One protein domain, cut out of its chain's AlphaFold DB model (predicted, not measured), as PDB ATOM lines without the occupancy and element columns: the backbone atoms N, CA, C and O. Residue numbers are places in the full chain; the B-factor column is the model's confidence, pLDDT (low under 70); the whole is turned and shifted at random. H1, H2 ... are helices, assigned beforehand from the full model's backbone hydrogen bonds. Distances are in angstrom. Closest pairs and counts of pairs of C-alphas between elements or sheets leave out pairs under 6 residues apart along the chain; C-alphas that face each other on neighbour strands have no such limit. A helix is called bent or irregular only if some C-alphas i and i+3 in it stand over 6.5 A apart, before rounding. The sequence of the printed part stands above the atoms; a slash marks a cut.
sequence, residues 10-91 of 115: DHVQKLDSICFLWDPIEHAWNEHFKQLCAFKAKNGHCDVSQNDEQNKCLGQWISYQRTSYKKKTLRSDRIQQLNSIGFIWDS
ATOM      1  N   ASP A  10     293.087 360.766 307.098       81.06
ATOM      2  CA  ASP A  10     292.744 360.473 305.702       81.06
ATOM      3  C   ASP A  10     291.263 360.124 305.510       81.06
ATOM      4  O   ASP A  10     290.654 360.481 304.500       81.06
ATOM      5  N   HIS A  11     290.644 359.437 306.476       74.50
ATOM      6  CA  HIS A  11     289.210 359.146 306.427       74.50
ATOM      7  C   HIS A  11     288.369 360.391 306.718       74.50
ATOM      8  O   HIS A  11     287.338 360.586 306.076       74.50
ATOM      9  N   VAL A  12     288.818 361.259 307.632       72.44
ATOM     10  CA  VAL A  12     288.149 362.541 307.901       72.44
ATOM     11  C   VAL A  12     288.188 363.437 306.663       72.44
ATOM     12  O   VAL A  12     287.146 363.947 306.273       72.44
ATOM     13  N   GLN A  13     289.331 363.548 305.981       75.38
ATOM     14  CA  GLN A  13     289.453 364.346 304.753       75.38
ATOM     15  C   GLN A  13     288.559 363.834 303.615       75.38
ATOM     16  O   GLN A  13     287.932 364.633 302.921       75.38
ATOM     17  N   LYS A  14     288.447 362.511 303.436       78.88
ATOM     18  CA  LYS A  14     287.527 361.928 302.443       78.88
ATOM     19  C   LYS A  14     286.067 362.232 302.771       78.88
ATOM     20  O   LYS A  14     285.305 362.574 301.872       78.88
ATOM     21  N   LEU A  15     285.680 362.146 304.041       76.94
ATOM     22  CA  LEU A  15     284.322 362.461 304.485       76.94
ATOM     23  C   LEU A  15     284.023 363.969 304.380       76.94
ATOM     24  O   LEU A  15     282.960 364.345 303.892       76.94
ATOM     25  N   ASP A  16     284.977 364.833 304.722       71.81
ATOM     26  CA  ASP A  16     284.852 366.284 304.537       71.81
ATOM     27  C   ASP A  16     284.705 366.646 303.045       71.81
ATOM     28  O   ASP A  16     283.897 367.506 302.700       71.81
ATOM     29  N   SER A  17     285.400 365.936 302.143       77.56
ATOM     30  CA  SER A  17     285.332 366.173 300.689       77.56
ATOM     31  C   SER A  17     283.956 365.915 300.064       77.56
ATOM     32  O   SER A  17     283.638 366.480 299.020       77.56
ATOM     33  N   ILE A  18     283.122 365.099 300.716       78.00
ATOM     34  CA  ILE A  18     281.746 364.809 300.288       78.00
ATOM     35  C   ILE A  18     280.707 365.568 301.125       78.00
ATOM     36  O   ILE A  18     279.529 365.219 301.100       78.00
ATOM     37  N   CYS A  19     281.132 366.589 301.882       65.31
ATOM     38  CA  CYS A  19     280.283 367.328 302.819       65.31
ATOM     39  C   CYS A  19     279.560 366.405 303.817       65.31
ATOM     40  O   CYS A  19     278.372 366.577 304.100       65.31
ATOM     41  N   PHE A  20     280.264 365.405 304.355       68.62
ATOM     42  CA  PHE A  20     279.684 364.501 305.338       68.62
ATOM     43  C   PHE A  20     279.237 365.263 306.595       68.62
ATOM     44  O   PHE A  20     280.013 365.949 307.264       68.62
ATOM     45  N   LEU A  21     277.956 365.119 306.930       64.06
ATOM     46  CA  LEU A  21     277.327 365.774 308.070       64.06
ATOM     47  C   LEU A  21     277.681 365.052 309.368       64.06
ATOM     48  O   LEU A  21     276.987 364.134 309.804       64.06
ATOM     49  N   TRP A  22     278.760 365.500 310.006       69.31
ATOM     50  CA  TRP A  22     279.218 364.971 311.294       69.31
ATOM     51  C   TRP A  22     278.187 365.126 312.420       69.31
ATOM     52  O   TRP A  22     278.137 364.289 313.322       69.31
ATOM     53  N   ASP A  23     277.351 366.163 312.351       76.81
ATOM     54  CA  ASP A  23     276.257 366.392 313.292       76.81
ATOM     55  C   ASP A  23     274.996 366.890 312.556       76.81
ATOM     56  O   ASP A  23     274.831 368.092 312.320       76.81
ATOM     57  N   PRO A  24     274.091 365.972 312.167       76.25
ATOM     58  CA  PRO A  24     272.848 366.324 311.483       76.25
ATOM     59  C   PRO A  24     271.932 367.230 312.316       76.25
ATOM     60  O   PRO A  24     271.171 368.018 311.754       76.25
ATOM     61  N   ILE A  25     272.002 367.134 313.649       77.75
ATOM     62  CA  ILE A  25     271.163 367.914 314.564       77.75
ATOM     63  C   ILE A  25     271.654 369.362 314.602       77.75
ATOM     64  O   ILE A  25     270.847 370.288 314.505       77.75
ATOM     65  N   GLU A  26     272.966 369.564 314.723       84.50
ATOM     66  CA  GLU A  26     273.563 370.903 314.675       84.50
ATOM     67  C   GLU A  26     273.434 371.536 313.292       84.50
ATOM     68  O   GLU A  26     273.158 372.730 313.180       84.50
ATOM     69  N   HIS A  27     273.545 370.752 312.220       84.75
ATOM     70  CA  HIS A  27     273.320 371.277 310.878       84.75
ATOM     71  C   HIS A  27     271.880 371.761 310.677       84.75
ATOM     72  O   HIS A  27     271.673 372.883 310.215       84.75
ATOM     73  N   ALA A  28     270.884 370.958 311.065       84.88
ATOM     74  CA  ALA A  28     269.480 371.354 310.978       84.88
ATOM     75  C   ALA A  28     269.187 372.607 311.820       84.88
ATOM     76  O   ALA A  28     268.468 373.504 311.377       84.88
ATOM     77  N   TRP A  29     269.779 372.701 313.015       90.69
ATOM     78  CA  TRP A  29     269.699 373.901 313.844       90.69
ATOM     79  C   TRP A  29     270.248 375.136 313.120       90.69
ATOM     80  O   TRP A  29     269.552 376.145 313.016       90.69
ATOM     81  N   ASN A  30     271.470 375.042 312.592       90.38
ATOM     82  CA  ASN A  30     272.134 376.147 311.905       90.38
ATOM     83  C   ASN A  30     271.351 376.612 310.675       90.38
ATOM     84  O   ASN A  30     271.279 377.811 310.416       90.38
ATOM     85  N   GLU A  31     270.750 375.685 309.934       90.38
ATOM     86  CA  GLU A  31     269.953 376.010 308.755       90.38
ATOM     87  C   GLU A  31     268.680 376.783 309.124       90.38
ATOM     88  O   GLU A  31     268.421 377.856 308.578       90.38
ATOM     89  N   HIS A  32     267.930 376.321 310.127       91.94
ATOM     90  CA  HIS A  32     266.759 377.059 310.608       91.94
ATOM     91  C   HIS A  32     267.123 378.409 311.229       91.94
ATOM     92  O   HIS A  32     266.415 379.395 311.019       91.94
ATOM     93  N   PHE A  33     268.242 378.489 311.950       93.31
ATOM     94  CA  PHE A  33     268.721 379.752 312.499       93.31
ATOM     95  C   PHE A  33     269.069 380.752 311.387       93.31
ATOM     96  O   PHE A  33     268.672 381.914 311.461       93.31
ATOM     97  N   LYS A  34     269.726 380.308 310.306       93.50
ATOM     98  CA  LYS A  34     269.976 381.144 309.119       93.50
ATOM     99  C   LYS A  34     268.678 381.617 308.466       93.50
ATOM    100  O   LYS A  34     268.570 382.799 308.142       93.50
ATOM    101  N   GLN A  35     267.694 380.731 308.309       92.50
ATOM    102  CA  GLN A  35     266.376 381.090 307.772       92.50
ATOM    103  C   GLN A  35     265.688 382.152 308.638       92.50
ATOM    104  O   GLN A  35     265.148 383.119 308.105       92.50
ATOM    105  N   LEU A  36     265.774 382.032 309.966       93.44
ATOM    106  CA  LEU A  36     265.247 383.038 310.887       93.44
ATOM    107  C   LEU A  36     265.971 384.383 310.754       93.44
ATOM    108  O   LEU A  36     265.320 385.425 310.716       93.44
ATOM    109  N   CYS A  37     267.300 384.381 310.641       92.81
ATOM    110  CA  CYS A  37     268.074 385.601 310.409       92.81
ATOM    111  C   CYS A  37     267.674 386.289 309.098       92.81
ATOM    112  O   CYS A  37     267.482 387.505 309.078       92.81
ATOM    113  N   ALA A  38     267.498 385.522 308.019       92.50
ATOM    114  CA  ALA A  38     267.038 386.044 306.735       92.50
ATOM    115  C   ALA A  38     265.607 386.602 306.827       92.50
ATOM    116  O   ALA A  38     265.331 387.690 306.320       92.50
ATOM    117  N   PHE A  39     264.712 385.904 307.532       92.12
ATOM    118  CA  PHE A  39     263.354 386.378 307.786       92.12
ATOM    119  C   PHE A  39     263.360 387.698 308.563       92.12
ATOM    120  O   PHE A  39     262.683 388.646 308.165       92.12
ATOM    121  N   LYS A  40     264.169 387.797 309.626       92.00
ATOM    122  CA  LYS A  40     264.322 389.029 310.406       92.00
ATOM    123  C   LYS A  40     264.845 390.173 309.545       92.00
ATOM    124  O   LYS A  40     264.322 391.277 309.629       92.00
ATOM    125  N   ALA A  41     265.855 389.925 308.714       90.75
ATOM    126  CA  ALA A  41     266.406 390.948 307.828       90.75
ATOM    127  C   ALA A  41     265.358 391.485 306.836       90.75
ATOM    128  O   ALA A  41     265.367 392.670 306.521       90.75
ATOM    129  N   LYS A  42     264.440 390.625 306.377       90.50
ATOM    130  CA  LYS A  42     263.372 390.994 305.442       90.50
ATOM    131  C   LYS A  42     262.194 391.710 306.113       90.50
ATOM    132  O   LYS A  42     261.686 392.674 305.552       90.50
ATOM    133  N   ASN A  43     261.743 391.228 307.271       87.75
ATOM    134  CA  ASN A  43     260.487 391.670 307.894       87.75
ATOM    135  C   ASN A  43     260.685 392.579 309.117       87.75
ATOM    136  O   ASN A  43     259.732 393.165 309.615       87.75
ATOM    137  N   GLY A  44     261.907 392.682 309.642       87.31
ATOM    138  CA  GLY A  44     262.232 393.460 310.841       87.31
ATOM    139  C   GLY A  44     261.925 392.756 312.168       87.31
ATOM    140  O   GLY A  44     262.425 393.185 313.205       87.31
ATOM    141  N   HIS A  45     261.177 391.648 312.156       86.44
ATOM    142  CA  HIS A  45     260.823 390.869 313.347       86.44
ATOM    143  C   HIS A  45     261.136 389.376 313.190       86.44
ATOM    144  O   HIS A  45     261.298 388.861 312.085       86.44
ATOM    145  N   CYS A  46     261.200 388.671 314.321       86.62
ATOM    146  CA  CYS A  46     261.410 387.219 314.385       86.62
ATOM    147  C   CYS A  46     260.114 386.429 314.631       86.62
ATOM    148  O   CYS A  46     260.174 385.217 314.821       86.62
ATOM    149  N   ASP A  47     258.958 387.096 314.703       83.94
ATOM    150  CA  ASP A  47     257.687 386.424 314.976       83.94
ATOM    151  C   ASP A  47     257.076 385.874 313.684       83.94
ATOM    152  O   ASP A  47     256.564 386.631 312.861       83.94
ATOM    153  N   VAL A  48     257.186 384.559 313.489       83.81
ATOM    154  CA  VAL A  48     256.598 383.847 312.348       83.81
ATOM    155  C   VAL A  48     255.449 382.993 312.856       83.81
ATOM    156  O   VAL A  48     255.632 382.141 313.731       83.81
ATOM    157  N   SER A  49     254.262 383.204 312.293       79.12
ATOM    158  CA  SER A  49     253.089 382.393 312.612       79.12
ATOM    159  C   SER A  49     253.246 380.967 312.081       79.12
ATOM    160  O   SER A  49     253.743 380.748 310.980       79.12
ATOM    161  N   GLN A  50     252.752 379.980 312.829       76.81
ATOM    162  CA  GLN A  50     252.676 378.593 312.353       76.81
ATOM    163  C   GLN A  50     251.706 378.409 311.177       76.81
ATOM    164  O   GLN A  50     251.798 377.411 310.467       76.81
ATOM    165  N   ASN A  51     250.783 379.355 310.987       77.25
ATOM    166  CA  ASN A  51     249.782 379.325 309.921       77.25
ATOM    167  C   ASN A  51     250.239 380.059 308.652       77.25
ATOM    168  O   ASN A  51     249.472 380.148 307.700       77.25
ATOM    169  N   ASP A  52     251.460 380.598 308.629       80.31
ATOM    170  CA  ASP A  52     252.040 381.167 307.415       80.31
ATOM    171  C   ASP A  52     252.361 380.030 306.429       80.31
ATOM    172  O   ASP A  52     253.245 379.214 306.686       80.31
ATOM    173  N   GLU A  53     251.639 379.951 305.308       79.31
ATOM    174  CA  GLU A  53     251.829 378.903 304.295       79.31
ATOM    175  C   GLU A  53     253.230 378.916 303.671       79.31
ATOM    176  O   GLU A  53     253.754 377.855 303.332       79.31
ATOM    177  N   GLN A  54     253.866 380.086 303.565       80.25
ATOM    178  CA  GLN A  54     255.197 380.219 302.972       80.25
ATOM    179  C   GLN A  54     256.300 379.865 303.973       80.25
ATOM    180  O   GLN A  54     257.323 379.299 303.589       80.25
ATOM    181  N   ASN A  55     256.092 380.162 305.261       85.31
ATOM    182  CA  ASN A  55     257.098 379.981 306.315       85.31
ATOM    183  C   ASN A  55     256.704 378.941 307.376       85.31
ATOM    184  O   ASN A  55     257.259 378.932 308.479       85.31
ATOM    185  N   LYS A  56     255.782 378.030 307.053       83.00
ATOM    186  CA  LYS A  56     255.199 377.050 307.984       83.00
ATOM    187  C   LYS A  56     256.245 376.261 308.768       83.00
ATOM    188  O   LYS A  56     256.146 376.140 309.989       83.00
ATOM    189  N   CYS A  57     257.274 375.761 308.080       85.94
ATOM    190  CA  CYS A  57     258.364 375.005 308.701       85.94
ATOM    191  C   CYS A  57     259.122 375.846 309.740       85.94
ATOM    192  O   CYS A  57     259.423 375.366 310.834       85.94
ATOM    193  N   LEU A  58     259.391 377.114 309.422       89.12
ATOM    194  CA  LEU A  58     260.079 378.035 310.321       89.12
ATOM    195  C   LEU A  58     259.195 378.396 311.526       89.12
ATOM    196  O   LEU A  58     259.668 378.343 312.658       89.12
ATOM    197  N   GLY A  59     257.903 378.664 311.314       88.94
ATOM    198  CA  GLY A  59     256.943 378.909 312.397       88.94
ATOM    199  C   GLY A  59     256.813 377.718 313.358       88.94
ATOM    200  O   GLY A  59     256.808 377.881 314.582       88.94
ATOM    201  N   GLN A  60     256.778 376.489 312.832       88.06
ATOM    202  CA  GLN A  60     256.798 375.270 313.648       88.06
ATOM    203  C   GLN A  60     258.090 375.143 314.460       88.06
ATOM    204  O   GLN A  60     258.036 374.870 315.664       88.06
ATOM    205  N   TRP A  61     259.241 375.395 313.832       92.44
ATOM    206  CA  TRP A  61     260.538 375.357 314.500       92.44
ATOM    207  C   TRP A  61     260.634 376.385 315.636       92.44
ATOM    208  O   TRP A  61     261.028 376.029 316.746       92.44
ATOM    209  N   ILE A  62     260.198 377.625 315.404       92.00
ATOM    210  CA  ILE A  62     260.114 378.696 316.414       92.00
ATOM    211  C   ILE A  62     259.247 378.263 317.594       92.00
ATOM    212  O   ILE A  62     259.659 378.394 318.750       92.00
ATOM    213  N   SER A  63     258.063 377.706 317.323       89.69
ATOM    214  CA  SER A  63     257.177 377.211 318.378       89.69
ATOM    215  C   SER A  63     257.843 376.117 319.206       89.69
ATOM    216  O   SER A  63     257.742 376.139 320.432       89.69
ATOM    217  N   TYR A  64     258.551 375.185 318.568       90.88
ATOM    218  CA  TYR A  64     259.297 374.152 319.281       90.88
ATOM    219  C   TYR A  64     260.381 374.755 320.186       90.88
ATOM    220  O   TYR A  64     260.544 374.302 321.324       90.88
ATOM    221  N   GLN A  65     261.077 375.809 319.736       93.56
ATOM    222  CA  GLN A  65     262.061 376.506 320.573       93.56
ATOM    223  C   GLN A  65     261.402 377.187 321.770       93.56
ATOM    224  O   GLN A  65     261.870 377.017 322.896       93.56
ATOM    225  N   ARG A  66     260.274 377.881 321.566       93.25
ATOM    226  CA  ARG A  66     259.497 378.500 322.656       93.25
ATOM    227  C   ARG A  66     259.035 377.453 323.674       93.25
ATOM    228  O   ARG A  66     259.207 377.648 324.876       93.25
ATOM    229  N   THR A  67     258.513 376.311 323.222       91.62
ATOM    230  CA  THR A  67     258.121 375.204 324.110       91.62
ATOM    231  C   THR A  67     259.316 374.627 324.869       91.62
ATOM    232  O   THR A  67     259.222 374.411 326.076       91.62
ATOM    233  N   SER A  68     260.445 374.400 324.196       92.25
ATOM    234  CA  SER A  68     261.661 373.852 324.816       92.25
ATOM    235  C   SER A  68     262.279 374.813 325.833       92.25
ATOM    236  O   SER A  68     262.762 374.382 326.879       92.25
ATOM    237  N   TYR A  69     262.211 376.121 325.574       94.19
ATOM    238  CA  TYR A  69     262.614 377.157 326.520       94.19
ATOM    239  C   TYR A  69     261.719 377.165 327.764       94.19
ATOM    240  O   TYR A  69     262.231 377.095 328.881       94.19
ATOM    241  N   LYS A  70     260.387 377.131 327.592       92.31
ATOM    242  CA  LYS A  70     259.432 377.039 328.717       92.31
ATOM    243  C   LYS A  70     259.647 375.770 329.555       92.31
ATOM    244  O   LYS A  70     259.547 375.818 330.777       92.31
ATOM    245  N   LYS A  71     260.013 374.653 328.916       94.12
ATOM    246  CA  LYS A  71     260.365 373.386 329.584       94.12
ATOM    247  C   LYS A  71     261.779 373.358 330.181       94.12
ATOM    248  O   LYS A  71     262.125 372.372 330.823       94.12
ATOM    249  N   LYS A  72     262.592 374.405 329.986       93.75
ATOM    250  CA  LYS A  72     264.009 374.476 330.397       93.75
ATOM    251  C   LYS A  72     264.875 373.339 329.829       93.75
ATOM    252  O   LYS A  72     265.881 372.968 330.423       93.75
ATOM    253  N   THR A  73     264.492 372.790 328.675       94.06
ATOM    254  CA  THR A  73     265.229 371.719 327.978       94.06
ATOM    255  C   THR A  73     266.065 372.238 326.813       94.06
ATOM    256  O   THR A  73     266.852 371.490 326.236       94.06
ATOM    257  N   LEU A  74     265.892 373.507 326.429       93.31
ATOM    258  CA  LEU A  74     266.693 374.131 325.383       93.31
ATOM    259  C   LEU A  74     268.108 374.428 325.899       93.31
ATOM    260  O   LEU A  74     268.276 374.984 326.983       93.31
ATOM    261  N   ARG A  75     269.124 374.066 325.109       93.31
ATOM    262  CA  ARG A  75     270.528 374.313 325.463       93.31
ATOM    263  C   ARG A  75     270.824 375.812 325.578       93.31
ATOM    264  O   ARG A  75     270.268 376.624 324.839       93.31
ATOM    265  N   SER A  76     271.733 376.172 326.481       92.88
ATOM    266  CA  SER A  76     272.082 377.567 326.776       92.88
ATOM    267  C   SER A  76     272.690 378.312 325.585       92.88
ATOM    268  O   SER A  76     272.358 379.473 325.368       92.88
ATOM    269  N   ASP A  77     273.517 377.650 324.778       93.38
ATOM    270  CA  ASP A  77     274.118 378.215 323.564       93.38
ATOM    271  C   ASP A  77     273.053 378.610 322.530       93.38
ATOM    272  O   ASP A  77     273.101 379.694 321.949       93.38
ATOM    273  N   ARG A  78     272.019 377.779 322.377       94.12
ATOM    274  CA  ARG A  78     270.873 378.041 321.493       94.12
ATOM    275  C   ARG A  78     270.026 379.219 321.968       94.12
ATOM    276  O   ARG A  78     269.575 380.027 321.159       94.12
ATOM    277  N   ILE A  79     269.847 379.343 323.283       94.44
ATOM    278  CA  ILE A  79     269.178 380.496 323.899       94.44
ATOM    279  C   ILE A  79     269.979 381.773 323.624       94.44
ATOM    280  O   ILE A  79     269.403 382.772 323.201       94.44
ATOM    281  N   GLN A  80     271.301 381.742 323.814       95.19
ATOM    282  CA  GLN A  80     272.173 382.889 323.544       95.19
ATOM    283  C   GLN A  80     272.124 383.315 322.072       95.19
ATOM    284  O   GLN A  80     272.000 384.506 321.790       95.19
ATOM    285  N   GLN A  81     272.153 382.363 321.137       94.38
ATOM    286  CA  GLN A  81     272.027 382.652 319.706       94.38
ATOM    287  C   GLN A  81     270.694 383.330 319.371       94.38
ATOM    288  O   GLN A  81     270.687 384.370 318.714       94.38
ATOM    289  N   LEU A  82     269.570 382.807 319.864       95.12
ATOM    290  CA  LEU A  82     268.256 383.419 319.646       95.12
ATOM    291  C   LEU A  82     268.154 384.808 320.302       95.12
ATOM    292  O   LEU A  82     267.667 385.755 319.684       95.12
ATOM    293  N   ASN A  83     268.696 384.982 321.507       94.19
ATOM    294  CA  ASN A  83     268.734 386.287 322.169       94.19
ATOM    295  C   ASN A  83     269.571 387.313 321.391       94.19
ATOM    296  O   ASN A  83     269.186 388.477 321.322       94.19
ATOM    297  N   SER A  84     270.677 386.895 320.762       94.31
ATOM    298  CA  SER A  84     271.548 387.794 319.984       94.31
ATOM    299  C   SER A  84     270.833 388.453 318.800       94.31
ATOM    300  O   SER A  84     271.185 389.558 318.392       94.31
ATOM    301  N   ILE A  85     269.780 387.813 318.288       92.12
ATOM    302  CA  ILE A  85     268.937 388.348 317.219       92.12
ATOM    303  C   ILE A  85     267.643 388.974 317.753       92.12
ATOM    304  O   ILE A  85     266.742 389.248 316.966       92.12
ATOM    305  N   GLY A  86     267.529 389.237 319.058       89.56
ATOM    306  CA  GLY A  86     266.340 389.848 319.660       89.56
ATOM    307  C   GLY A  86     265.093 388.970 319.545       89.56
ATOM    308  O   GLY A  86     263.998 389.477 319.322       89.56
ATOM    309  N   PHE A  87     265.259 387.648 319.613       92.31
ATOM    310  CA  PHE A  87     264.141 386.718 319.528       92.31
ATOM    311  C   PHE A  87     263.168 386.897 320.700       92.31
ATOM    312  O   PHE A  87     263.561 386.896 321.867       92.31
ATOM    313  N   ILE A  88     261.879 387.001 320.379       89.69
ATOM    314  CA  ILE A  88     260.813 387.168 321.366       89.69
ATOM    315  C   ILE A  88     260.290 385.785 321.771       89.69
ATOM    316  O   ILE A  88     259.676 385.064 320.974       89.69
ATOM    317  N   TRP A  89     260.534 385.420 323.031       89.69
ATOM    318  CA  TRP A  89     260.120 384.138 323.611       89.69
ATOM    319  C   TRP A  89     258.622 384.056 323.899       89.69
ATOM    320  O   TRP A  89     258.036 382.981 323.759       89.69
ATOM    321  N   ASP A  90     258.015 385.179 324.278       86.06
ATOM    322  CA  ASP A  90     256.583 385.293 324.525       86.06
ATOM    323  C   ASP A  90     256.023 386.496 323.761       86.06
ATOM    324  O   ASP A  90     256.211 387.649 324.148       86.06
ATOM    325  N   SER A  91     255.416 386.218 322.605       77.50
ATOM    326  CA  SER A  91     254.894 387.254 321.713       77.50
ATOM    327  C   SER A  91     253.660 387.946 322.285       77.50
ATOM    328  O   SER A  91     253.484 389.138 322.055       77.50
TER     329      SER A  91
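AT A GLANCE: This is residues 10 to 91 of the 115 residues of the protein "Hypothetical protein" of Ditylum brightwellii (UniProt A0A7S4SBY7). Three helices, H2, H3 and H4, make a loose body, and an arm with the small helix H1 sticks out from it at one end. H2 is the longest helix; the first part of H3 meets the middle of H2 nearly crosswise, while H4 follows the last part of H3 and sits beside H2 and H3, pointing much the way H2 does. What sticks out is residues 13 to 19, with most of H1, and residues 23 to 28, with the first turns of H2. The printed part has 82 residues with four named helices in the order H1, H2, H3, H4 and no named strand, and its class is all helix. The whole is loose, with a radius of gyration of the C-alphas of 15.0 A, and elongated, spanning 49 by 29 by 21 A.

HOW THE PARTS SIT: H1, residues 10 to 17, touches no helix. It is apart from H2, residues 24 to 43, although the two follow each other in the chain and are joined by a short link of 6 residues. H1 is also apart from H3, residues 56 to 70, and from H4, residues 76 to 84. Residues 13 to 19, of which 13 to 17 belong to H1, stand free, and so do residues 23 to 28, of which 24 to 28 belong to H2. Further along, H2 touches H3 with residues 32 to 36 alone, and H3 touches H2 with residues 58 to 61 alone. Their closest C-alphas, those of His 32 and Leu 58, are 6.8 A apart, and 4 pairs of C-alphas lie within 8 A. The lines of H2 and H3 stand at 71 degrees, only just about perpendicular, and their centres are 12.2 A apart. H3 and H4 are close but not clearly touching, with 1 pair of C-alphas within 8 A; the closest C-alphas, those of Tyr 69 and Ile 79, are 7.8 A apart. H3 and H4 run opposite ways at a steep tilt of 60 degrees. H2 and H4 are near each other, with 7 pairs of C-alphas within 10 A and no pair within 8 A. In H1, H2, H3 and H4 every backbone O i to N i+4 pair is within hydrogen-bond range.

IN THESE COORDINATES: H1 runs from Asp 10, with its C-alpha at (292.744, 360.473, 305.702), to Ser 17, 10.6 A from first to last C-alpha. H2 runs from Pro 24, with its C-alpha at (272.848, 366.324, 311.483), to Asn 43; its 20 residues measure 28.4 A from first to last C-alpha. H3 runs from Lys 56 to Lys 70 over 21.2 A. H4 runs from Ser 76 to Ser 84 over 12.3 A and ends with C-alpha 84 at (271.548, 387.794, 319.984). No helix is bent.

THE WHOLE: The C-alphas of Asp 10 and Ser 91, the first and last printed residues, are the two farthest apart, at 49.1 A. Without the stretches that stand free, the body has 69 residues, spans 48 by 28 by 21 A and has a radius of gyration of 13.5 A. The printed part has no cut. The link from H2 to H3 is long, 12 residues from 44 to 55, whose C-alphas lie 11 to 18 A from the mean of the C-alphas; the link from H3 to H4 is tight, with 5 residues. The mean pLDDT of the printed part is 86.5. Residues 19 to 22, in the link between H1 and H2, are under 70, and the mean pLDDT is 76 in H1 and 94 in H4.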